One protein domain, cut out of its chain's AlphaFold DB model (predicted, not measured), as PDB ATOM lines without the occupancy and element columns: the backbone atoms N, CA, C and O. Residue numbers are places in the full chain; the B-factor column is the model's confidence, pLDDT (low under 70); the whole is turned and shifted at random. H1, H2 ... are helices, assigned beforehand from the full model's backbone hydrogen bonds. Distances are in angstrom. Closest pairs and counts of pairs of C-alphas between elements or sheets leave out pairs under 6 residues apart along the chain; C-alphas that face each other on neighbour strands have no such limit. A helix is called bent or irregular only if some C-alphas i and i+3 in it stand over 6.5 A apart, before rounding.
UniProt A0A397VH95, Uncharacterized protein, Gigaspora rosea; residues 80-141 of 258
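What this domain is: This is residues 80 to 141 of the 258 residues of an uncharacterized protein of Gigaspora rosea (UniProt A0A397VH95). Two long helices meet near their ends as a narrow V: H1 makes the longer arm, and H2 folds back from its far end as the shorter arm. The V is flat and open, for residues 80 to 106 and residues 122 to 141 stand free, and the two arms come together beside the tight turn alone. The printed part has 62 residues with two named helices, H1 then H2, and no named strand; the class is all helix. It is extended, with a radius of gyration of the C-alphas of 16.7 A, and spans 52 by 28 by 6 A.

How they stand to each other: H1, residues 81 to 114, and H2, residues 117 to 141, form a helical hairpin. They run opposite ways at a shallow tilt of 25 degrees. They touch with 4 pairs of C-alphas within 8 A, through residues 108 to 111 of H1 and 117 to 120 of H2 alone. The closest C-alphas are those of Thr 111 and Asp 117, 5.3 A apart. The centres of H1 and H2 are 17.7 A apart. Of the O i to N i+4 pairs, 27 of 30 in H1 and 16 of 21 in H2 are within hydrogen-bond range.

Where its parts are: H1 begins at C-alpha 81, at (26.539, -24.092, 23.662), and ends at C-alpha 114, at (5.624, -36.559, 67.685), a length of 50.3 A. It is neither bent nor irregular, but only just: C-alphas 89 and 92 are 6.0 A apart. H2 measures 36.8 A from C-alpha 117 to C-alpha 141, which is at (16.932, -4.544, 40.964).

The domain as a whole: The two C-alphas farthest apart are those of Asp 80 and Asn 115, at 51.9 A. The printed part has no cut, and the link from H1 to H2, two residues, is tight. The mean pLDDT of the printed part is 78.4; residues 80 to 92, residue 133 and residues 135 to 141 are under 70.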
ATOM      1  N   ASP A  80      24.106 -27.210  20.994       47.84
ATOM      2  CA  ASP A  80      24.286 -25.761  21.025       47.84
ATOM      3  C   ASP A  80      24.880 -25.389  22.389       47.84
ATOM      4  O   ASP A  80      24.401 -25.846  23.431       47.84
ATOM      5  N   ASN A  81      25.915 -24.546  22.412       51.59
ATOM      6  CA  ASN A  81      26.539 -24.092  23.662       51.59
ATOM      7  C   ASN A  81      25.506 -23.459  24.623       51.59
ATOM      8  O   ASN A  81      25.595 -23.642  25.836       51.59
ATOM      9  N   LEU A  82      24.441 -22.857  24.078       50.56
ATOM     10  CA  LEU A  82      23.279 -22.350  24.820       50.56
ATOM     11  C   LEU A  82      22.473 -23.461  25.537       50.56
ATOM     12  O   LEU A  82      21.943 -23.271  26.631       50.56
ATOM     13  N   TYR A  83      22.385 -24.651  24.934       50.41
ATOM     14  CA  TYR A  83      21.672 -25.816  25.471       50.41
ATOM     15  C   TYR A  83      22.441 -26.472  26.630       50.41
ATOM     16  O   TYR A  83      21.833 -27.008  27.563       50.41
ATOM     17  N   ASN A  84      23.773 -26.390  26.610       51.06
ATOM     18  CA  ASN A  84      24.623 -26.875  27.697       51.06
ATOM     19  C   ASN A  84      24.504 -25.991  28.946       51.06
ATOM     20  O   ASN A  84      24.386 -26.528  30.046       51.06
ATOM     21  N   GLU A  85      24.427 -24.666  28.800       50.44
ATOM     22  CA  GLU A  85      24.278 -23.742  29.936       50.44
ATOM     23  C   GLU A  85      22.936 -23.888  30.670       50.44
ATOM     24  O   GLU A  85      22.888 -23.899  31.906       50.44
ATOM     25  N   ILE A  86      21.836 -24.050  29.926       52.34
ATOM     26  CA  ILE A  86      20.496 -24.229  30.504       52.34
ATOM     27  C   ILE A  86      20.409 -25.575  31.243       52.34
ATOM     28  O   ILE A  86      19.903 -25.637  32.368       52.34
ATOM     29  N   ASN A  87      20.959 -26.651  30.672       50.28
ATOM     30  CA  ASN A  87      20.955 -27.969  31.311       50.28
ATOM     31  C   ASN A  87      21.915 -28.056  32.510       50.28
ATOM     32  O   ASN A  87      21.555 -28.673  33.516       50.28
ATOM     33  N   HIS A  88      23.078 -27.391  32.466       53.03
ATOM     34  CA  HIS A  88      24.002 -27.325  33.606       53.03
ATOM     35  C   HIS A  88      23.386 -26.647  34.833       53.03
ATOM     36  O   HIS A  88      23.739 -27.008  35.953       53.03
ATOM     37  N   LYS A  89      22.437 -25.716  34.656       54.91
ATOM     38  CA  LYS A  89      21.708 -25.077  35.768       54.91
ATOM     39  C   LYS A  89      20.475 -25.873  36.214       54.91
ATOM     40  O   LYS A  89      20.164 -25.901  37.402       54.91
ATOM     41  N   GLN A  90      19.789 -26.565  35.303       58.03
ATOM     42  CA  GLN A  90      18.550 -27.292  35.619       58.03
ATOM     43  C   GLN A  90      18.775 -28.668  36.271       58.03
ATOM     44  O   GLN A  90      17.983 -29.087  37.119       58.03
ATOM     45  N   ILE A  91      19.854 -29.376  35.918       60.00
ATOM     46  CA  ILE A  91      20.217 -30.664  36.537       60.00
ATOM     47  C   ILE A  91      20.471 -30.530  38.055       60.00
ATOM     48  O   ILE A  91      19.855 -31.287  38.814       60.00
ATOM     49  N   PRO A  92      21.293 -29.577  38.548       68.69
ATOM     50  CA  PRO A  92      21.501 -29.409  39.983       68.69
ATOM     51  C   PRO A  92      20.230 -28.945  40.701       68.69
ATOM     52  O   PRO A  92      19.943 -29.452  41.781       68.69
ATOM     53  N   GLN A  93      19.409 -28.084  40.088       71.50
ATOM     54  CA  GLN A  93      18.128 -27.655  40.668       71.50
ATOM     55  C   GLN A  93      17.150 -28.820  40.857       71.50
ATOM     56  O   GLN A  93      16.505 -28.936  41.899       71.50
ATOM     57  N   ARG A  94      17.063 -29.736  39.884       73.38
ATOM     58  CA  ARG A  94      16.218 -30.934  39.996       73.38
ATOM     59  C   ARG A  94      16.695 -31.867  41.112       73.38
ATOM     60  O   ARG A  94      15.865 -32.423  41.832       73.38
ATOM     61  N   ASN A  95      18.007 -32.028  41.260       79.06
ATOM     62  CA  ASN A  95      18.590 -32.846  42.323       79.06
ATOM     63  C   ASN A  95      18.366 -32.209  43.702       79.06
ATOM     64  O   ASN A  95      17.937 -32.896  44.625       79.06
ATOM     65  N   GLN A  96      18.556 -30.892  43.818       82.75
ATOM     66  CA  GLN A  96      18.268 -30.128  45.034       82.75
ATOM     67  C   GLN A  96      16.789 -30.216  45.424       82.75
ATOM     68  O   GLN A  96      16.483 -30.486  46.583       82.75
ATOM     69  N   TYR A  97      15.871 -30.086  44.459       87.69
ATOM     70  CA  TYR A  97      14.443 -30.294  44.697       87.69
ATOM     71  C   TYR A  97      14.155 -31.713  45.198       87.69
ATOM     72  O   TYR A  97      13.399 -31.890  46.149       87.69
ATOM     73  N   GLY A  98      14.766 -32.731  44.582       86.19
ATOM     74  CA  GLY A  98      14.604 -34.124  44.998       86.19
ATOM     75  C   GLY A  98      15.032 -34.357  46.448       86.19
ATOM     76  O   GLY A  98      14.279 -34.963  47.214       86.19
ATOM     77  N   ILE A  99      16.195 -33.822  46.834       87.44
ATOM     78  CA  ILE A  99      16.706 -33.880  48.209       87.44
ATOM     79  C   ILE A  99      15.741 -33.158  49.152       87.44
ATOM     80  O   ILE A  99      15.212 -33.789  50.064       87.44
ATOM     81  N   ALA A 100      15.430 -31.886  48.886       90.38
ATOM     82  CA  ALA A 100      14.545 -31.079  49.725       90.38
ATOM     83  C   ALA A 100      13.164 -31.725  49.908       90.38
ATOM     84  O   ALA A 100      12.658 -31.803  51.025       90.38
ATOM     85  N   PHE A 101      12.577 -32.258  48.834       91.50
ATOM     86  CA  PHE A 101      11.289 -32.944  48.885       91.50
ATOM     87  C   PHE A 101      11.352 -34.234  49.708       91.50
ATOM     88  O   PHE A 101      10.457 -34.501  50.514       91.50
ATOM     89  N   SER A 102      12.402 -35.043  49.525       90.00
ATOM     90  CA  SER A 102      12.580 -36.277  50.294       90.00
ATOM     91  C   SER A 102      12.710 -35.993  51.792       90.00
ATOM     92  O   SER A 102      12.003 -36.616  52.588       90.00
ATOM     93  N   THR A 103      13.503 -34.980  52.150       91.12
ATOM     94  CA  THR A 103      13.693 -34.520  53.525       91.12
ATOM     95  C   THR A 103      12.392 -33.976  54.103       91.12
ATOM     96  O   THR A 103      11.963 -34.432  55.161       91.12
ATOM     97  N   ALA A 104      11.693 -33.086  53.390       93.69
ATOM     98  CA  ALA A 104      10.408 -32.543  53.831       93.69
ATOM     99  C   ALA A 104       9.391 -33.657  54.118       93.69
ATOM    100  O   ALA A 104       8.756 -33.671  55.171       93.69
ATOM    101  N   LYS A 105       9.295 -34.655  53.230       93.88
ATOM    102  CA  LYS A 105       8.411 -35.810  53.423       93.88
ATOM    103  C   LYS A 105       8.770 -36.610  54.677       93.88
ATOM    104  O   LYS A 105       7.874 -37.033  55.407       93.88
ATOM    105  N   THR A 106      10.058 -36.842  54.935       93.75
ATOM    106  CA  THR A 106      10.491 -37.530  56.159       93.75
ATOM    107  C   THR A 106      10.207 -36.710  57.413       93.75
ATOM    108  O   THR A 106       9.683 -37.266  58.375       93.75
ATOM    109  N   THR A 107      10.457 -35.400  57.384       94.88
ATOM    110  CA  THR A 107      10.197 -34.491  58.506       94.88
ATOM    111  C   THR A 107       8.712 -34.440  58.846       94.88
ATOM    112  O   THR A 107       8.357 -34.569  60.012       94.88
ATOM    113  N   ILE A 108       7.829 -34.357  57.846       94.06
ATOM    114  CA  ILE A 108       6.371 -34.407  58.051       94.06
ATOM    115  C   ILE A 108       5.967 -35.722  58.730       94.06
ATOM    116  O   ILE A 108       5.254 -35.722  59.728       94.06
ATOM    117  N   ASN A 109       6.471 -36.860  58.249       93.50
ATOM    118  CA  ASN A 109       6.134 -38.156  58.845       93.50
ATOM    119  C   ASN A 109       6.615 -38.301  60.298       93.50
ATOM    120  O   ASN A 109       5.979 -39.005  61.077       93.50
ATOM    121  N   ILE A 110       7.755 -37.706  60.651       93.94
ATOM    122  CA  ILE A 110       8.287 -37.738  62.019       93.94
ATOM    123  C   ILE A 110       7.502 -36.775  62.913       93.94
ATOM    124  O   ILE A 110       7.076 -37.163  63.993       93.94
ATOM    125  N   THR A 111       7.254 -35.552  62.456       94.44
ATOM    126  CA  THR A 111       6.525 -34.531  63.228       94.44
ATOM    127  C   THR A 111       5.088 -34.940  63.520       94.44
ATOM    128  O   THR A 111       4.651 -34.761  64.652       94.44
ATOM    129  N   LEU A 112       4.403 -35.599  62.579       92.56
ATOM    130  CA  LEU A 112       3.085 -36.197  62.822       92.56
ATOM    131  C   LEU A 112       3.118 -37.303  63.884       92.56
ATOM    132  O   LEU A 112       2.154 -37.471  64.617       92.56
ATOM    133  N   LYS A 113       4.215 -38.062  64.000       93.25
ATOM    134  CA  LYS A 113       4.360 -39.075  65.063       93.25
ATOM    135  C   LYS A 113       4.630 -38.461  66.433       93.25
ATOM    136  O   LYS A 113       4.329 -39.091  67.438       93.25
ATOM    137  N   ILE A 114       5.242 -37.279  66.462       95.06
ATOM    138  CA  ILE A 114       5.624 -36.559  67.685       95.06
ATOM    139  C   ILE A 114       4.562 -35.488  68.038       95.06
ATOM    140  O   ILE A 114       4.699 -34.807  69.046       95.06
ATOM    141  N   ASN A 115       3.487 -35.345  67.246       92.25
ATOM    142  CA  ASN A 115       2.457 -34.298  67.374       92.25
ATOM    143  C   ASN A 115       3.042 -32.868  67.441       92.25
ATOM    144  O   ASN A 115       2.618 -32.037  68.239       92.25
ATOM    145  N   LYS A 116       4.059 -32.600  66.611       93.44
ATOM    146  CA  LYS A 116       4.758 -31.301  66.490       93.44
ATOM    147  C   LYS A 116       4.551 -30.637  65.124       93.44
ATOM    148  O   LYS A 116       5.386 -29.877  64.638       93.44
ATOM    149  N   ASP A 117       3.456 -30.957  64.456       91.88
ATOM    150  CA  ASP A 117       3.109 -30.439  63.135       91.88
ATOM    151  C   ASP A 117       2.871 -28.920  63.138       91.88
ATOM    152  O   ASP A 117       3.306 -28.243  62.207       91.88
ATOM    153  N   ALA A 118       2.295 -28.361  64.208       91.75
ATOM    154  CA  ALA A 118       2.113 -26.913  64.349       91.75
ATOM    155  C   ALA A 118       3.449 -26.142  64.360       91.75
ATOM    156  O   ALA A 118       3.588 -25.131  63.669       91.75
ATOM    157  N   GLU A 119       4.450 -26.653  65.085       93.75
ATOM    158  CA  GLU A 119       5.802 -26.079  65.153       93.75
ATOM    159  C   GLU A 119       6.476 -26.109  63.771       93.75
ATOM    160  O   GLU A 119       7.019 -25.105  63.309       93.75
ATOM    161  N   LEU A 120       6.357 -27.231  63.049       94.31
ATOM    162  CA  LEU A 120       6.877 -27.359  61.686       94.31
ATOM    163  C   LEU A 120       6.215 -26.372  60.714       94.31
ATOM    164  O   LEU A 120       6.901 -25.753  59.899       94.31
ATOM    165  N   VAL A 121       4.889 -26.226  60.774       93.19
ATOM    166  CA  VAL A 121       4.152 -25.293  59.910       93.19
ATOM    167  C   VAL A 121       4.587 -23.855  60.169       93.19
ATOM    168  O   VAL A 121       4.752 -23.097  59.210       93.19
ATOM    169  N   GLN A 122       4.808 -23.484  61.430       95.69
ATOM    170  CA  GLN A 122       5.277 -22.148  61.784       95.69
ATOM    171  C   GLN A 122       6.670 -21.874  61.202       95.69
ATOM    172  O   GLN A 122       6.840 -20.897  60.477       95.69
ATOM    173  N   ILE A 123       7.615 -22.803  61.382       95.56
ATOM    174  CA  ILE A 123       8.968 -22.707  60.808       95.56
ATOM    175  C   ILE A 123       8.919 -22.523  59.283       95.56
ATOM    176  O   ILE A 123       9.656 -21.710  58.723       95.56
ATOM    177  N   LEU A 124       8.043 -23.255  58.587       94.31
ATOM    178  CA  LEU A 124       7.897 -23.136  57.134       94.31
ATOM    179  C   LEU A 124       7.316 -21.779  56.714       94.31
ATOM    180  O   LEU A 124       7.791 -21.196  55.738       94.31
ATOM    181  N   LYS A 125       6.318 -21.259  57.438       93.94
ATOM    182  CA  LYS A 125       5.757 -19.920  57.189       93.94
ATOM    183  C   LYS A 125       6.805 -18.828  57.399       93.94
ATOM    184  O   LYS A 125       6.942 -17.946  56.550       93.94
ATOM    185  N   ASP A 126       7.584 -18.925  58.468       94.06
ATOM    186  CA  ASP A 126       8.644 -17.966  58.780       94.06
ATOM    187  C   ASP A 126       9.751 -18.015  57.719       94.06
ATOM    188  O   ASP A 126      10.204 -16.982  57.221       94.06
ATOM    189  N   PHE A 127      10.123 -19.214  57.264       93.31
ATOM    190  CA  PHE A 127      11.078 -19.383  56.171       93.31
ATOM    191  C   PHE A 127      10.582 -18.763  54.854       93.31
ATOM    192  O   PHE A 127      11.355 -18.106  54.152       93.31
ATOM    193  N   ILE A 128       9.303 -18.946  54.507       90.81
ATOM    194  CA  ILE A 128       8.714 -18.374  53.287       90.81
ATOM    195  C   ILE A 128       8.705 -16.847  53.364       90.81
ATOM    196  O   ILE A 128       9.224 -16.194  52.459       90.81
ATOM    197  N   THR A 129       8.185 -16.271  54.449       90.56
ATOM    198  CA  THR A 129       8.075 -14.809  54.600       90.56
ATOM    199  C   THR A 129       9.444 -14.123  54.617       90.56
ATOM    200  O   THR A 129       9.618 -13.068  54.007       90.56
ATOM    201  N   THR A 130      10.450 -14.742  55.242       89.50
ATOM    202  CA  THR A 130      11.823 -14.210  55.293       89.50
ATOM    203  C   THR A 130      12.494 -14.198  53.915       89.50
ATOM    204  O   THR A 130      13.250 -13.280  53.599       89.50
ATOM    205  N   ASN A 131      12.228 -15.206  53.076       83.31
ATOM    206  CA  ASN A 131      12.861 -15.331  51.761       83.31
ATOM    207  C   ASN A 131      12.084 -14.638  50.631       83.31
ATOM    208  O   ASN A 131      12.717 -14.189  49.678       83.31
ATOM    209  N   GLN A 132      10.761 -14.481  50.741       79.94
ATOM    210  CA  GLN A 132       9.967 -13.674  49.801       79.94
ATOM    211  C   GLN A 132      10.450 -12.222  49.776       79.94
ATOM    212  O   GLN A 132      10.805 -11.723  48.713       79.94
ATOM    213  N   LYS A 133      10.655 -11.610  50.954       68.81
ATOM    214  CA  LYS A 133      11.239 -10.260  51.080       68.81
ATOM    215  C   LYS A 133      12.582 -10.108  50.352       68.81
ATOM    216  O   LYS A 133      12.879  -9.055  49.806       68.81
ATOM    217  N   LYS A 134      13.410 -11.158  50.328       70.12
ATOM    218  CA  LYS A 134      14.702 -11.156  49.615       70.12
ATOM    219  C   LYS A 134      14.548 -11.366  48.109       70.12
ATOM    220  O   LYS A 134      15.388 -10.894  47.347       70.12
ATOM    221  N   TYR A 135      13.536 -12.111  47.676       66.44
ATOM    222  CA  TYR A 135      13.271 -12.374  46.263       66.44
ATOM    223  C   TYR A 135      12.680 -11.146  45.561       66.44
ATOM    224  O   TYR A 135      13.167 -10.782  44.491       66.44
ATOM    225  N   ASP A 136      11.724 -10.467  46.196       60.72
ATOM    226  CA  ASP A 136      11.050  -9.288  45.636       60.72
ATOM    227  C   ASP A 136      12.039  -8.122  45.436       60.72
ATOM    228  O   ASP A 136      12.144  -7.583  44.333       60.72
ATOM    229  N   ASN A 137      12.908  -7.864  46.423       58.56
ATOM    230  CA  ASN A 137      13.993  -6.874  46.318       58.56
ATOM    231  C   ASN A 137      14.994  -7.176  45.177       58.56
ATOM    232  O   ASN A 137      15.611  -6.270  44.619       58.56
ATOM    233  N   ASN A 138      15.178  -8.451  44.813       58.41
ATOM    234  CA  ASN A 138      16.074  -8.859  43.724       58.41
ATOM    235  C   ASN A 138      15.424  -8.757  42.331       58.41
ATOM    236  O   ASN A 138      16.146  -8.630  41.339       58.41
ATOM    237  N   ILE A 139      14.092  -8.845  42.226       57.75
ATOM    238  CA  ILE A 139      13.369  -8.651  40.958       57.75
ATOM    239  C   ILE A 139      13.348  -7.171  40.575       57.75
ATOM    240  O   ILE A 139      13.642  -6.853  39.422       57.75
ATOM    241  N   GLU A 140      13.079  -6.270  41.522       51.78
ATOM    242  CA  GLU A 140      13.101  -4.822  41.266       51.78
ATOM    243  C   GLU A 140      14.481  -4.350  40.780       51.78
ATOM    244  O   GLU A 140      14.578  -3.640  39.777       51.78
ATOM    245  N   ALA A 141      15.564  -4.847  41.389       50.53
ATOM    246  CA  ALA A 141      16.932  -4.544  40.964       50.53
ATOM    247  C   ALA A 141      17.269  -5.066  39.549       50.53
ATOM    248  O   ALA A 141      17.977  -4.400  38.795       50.53
TER     249      ALA A 141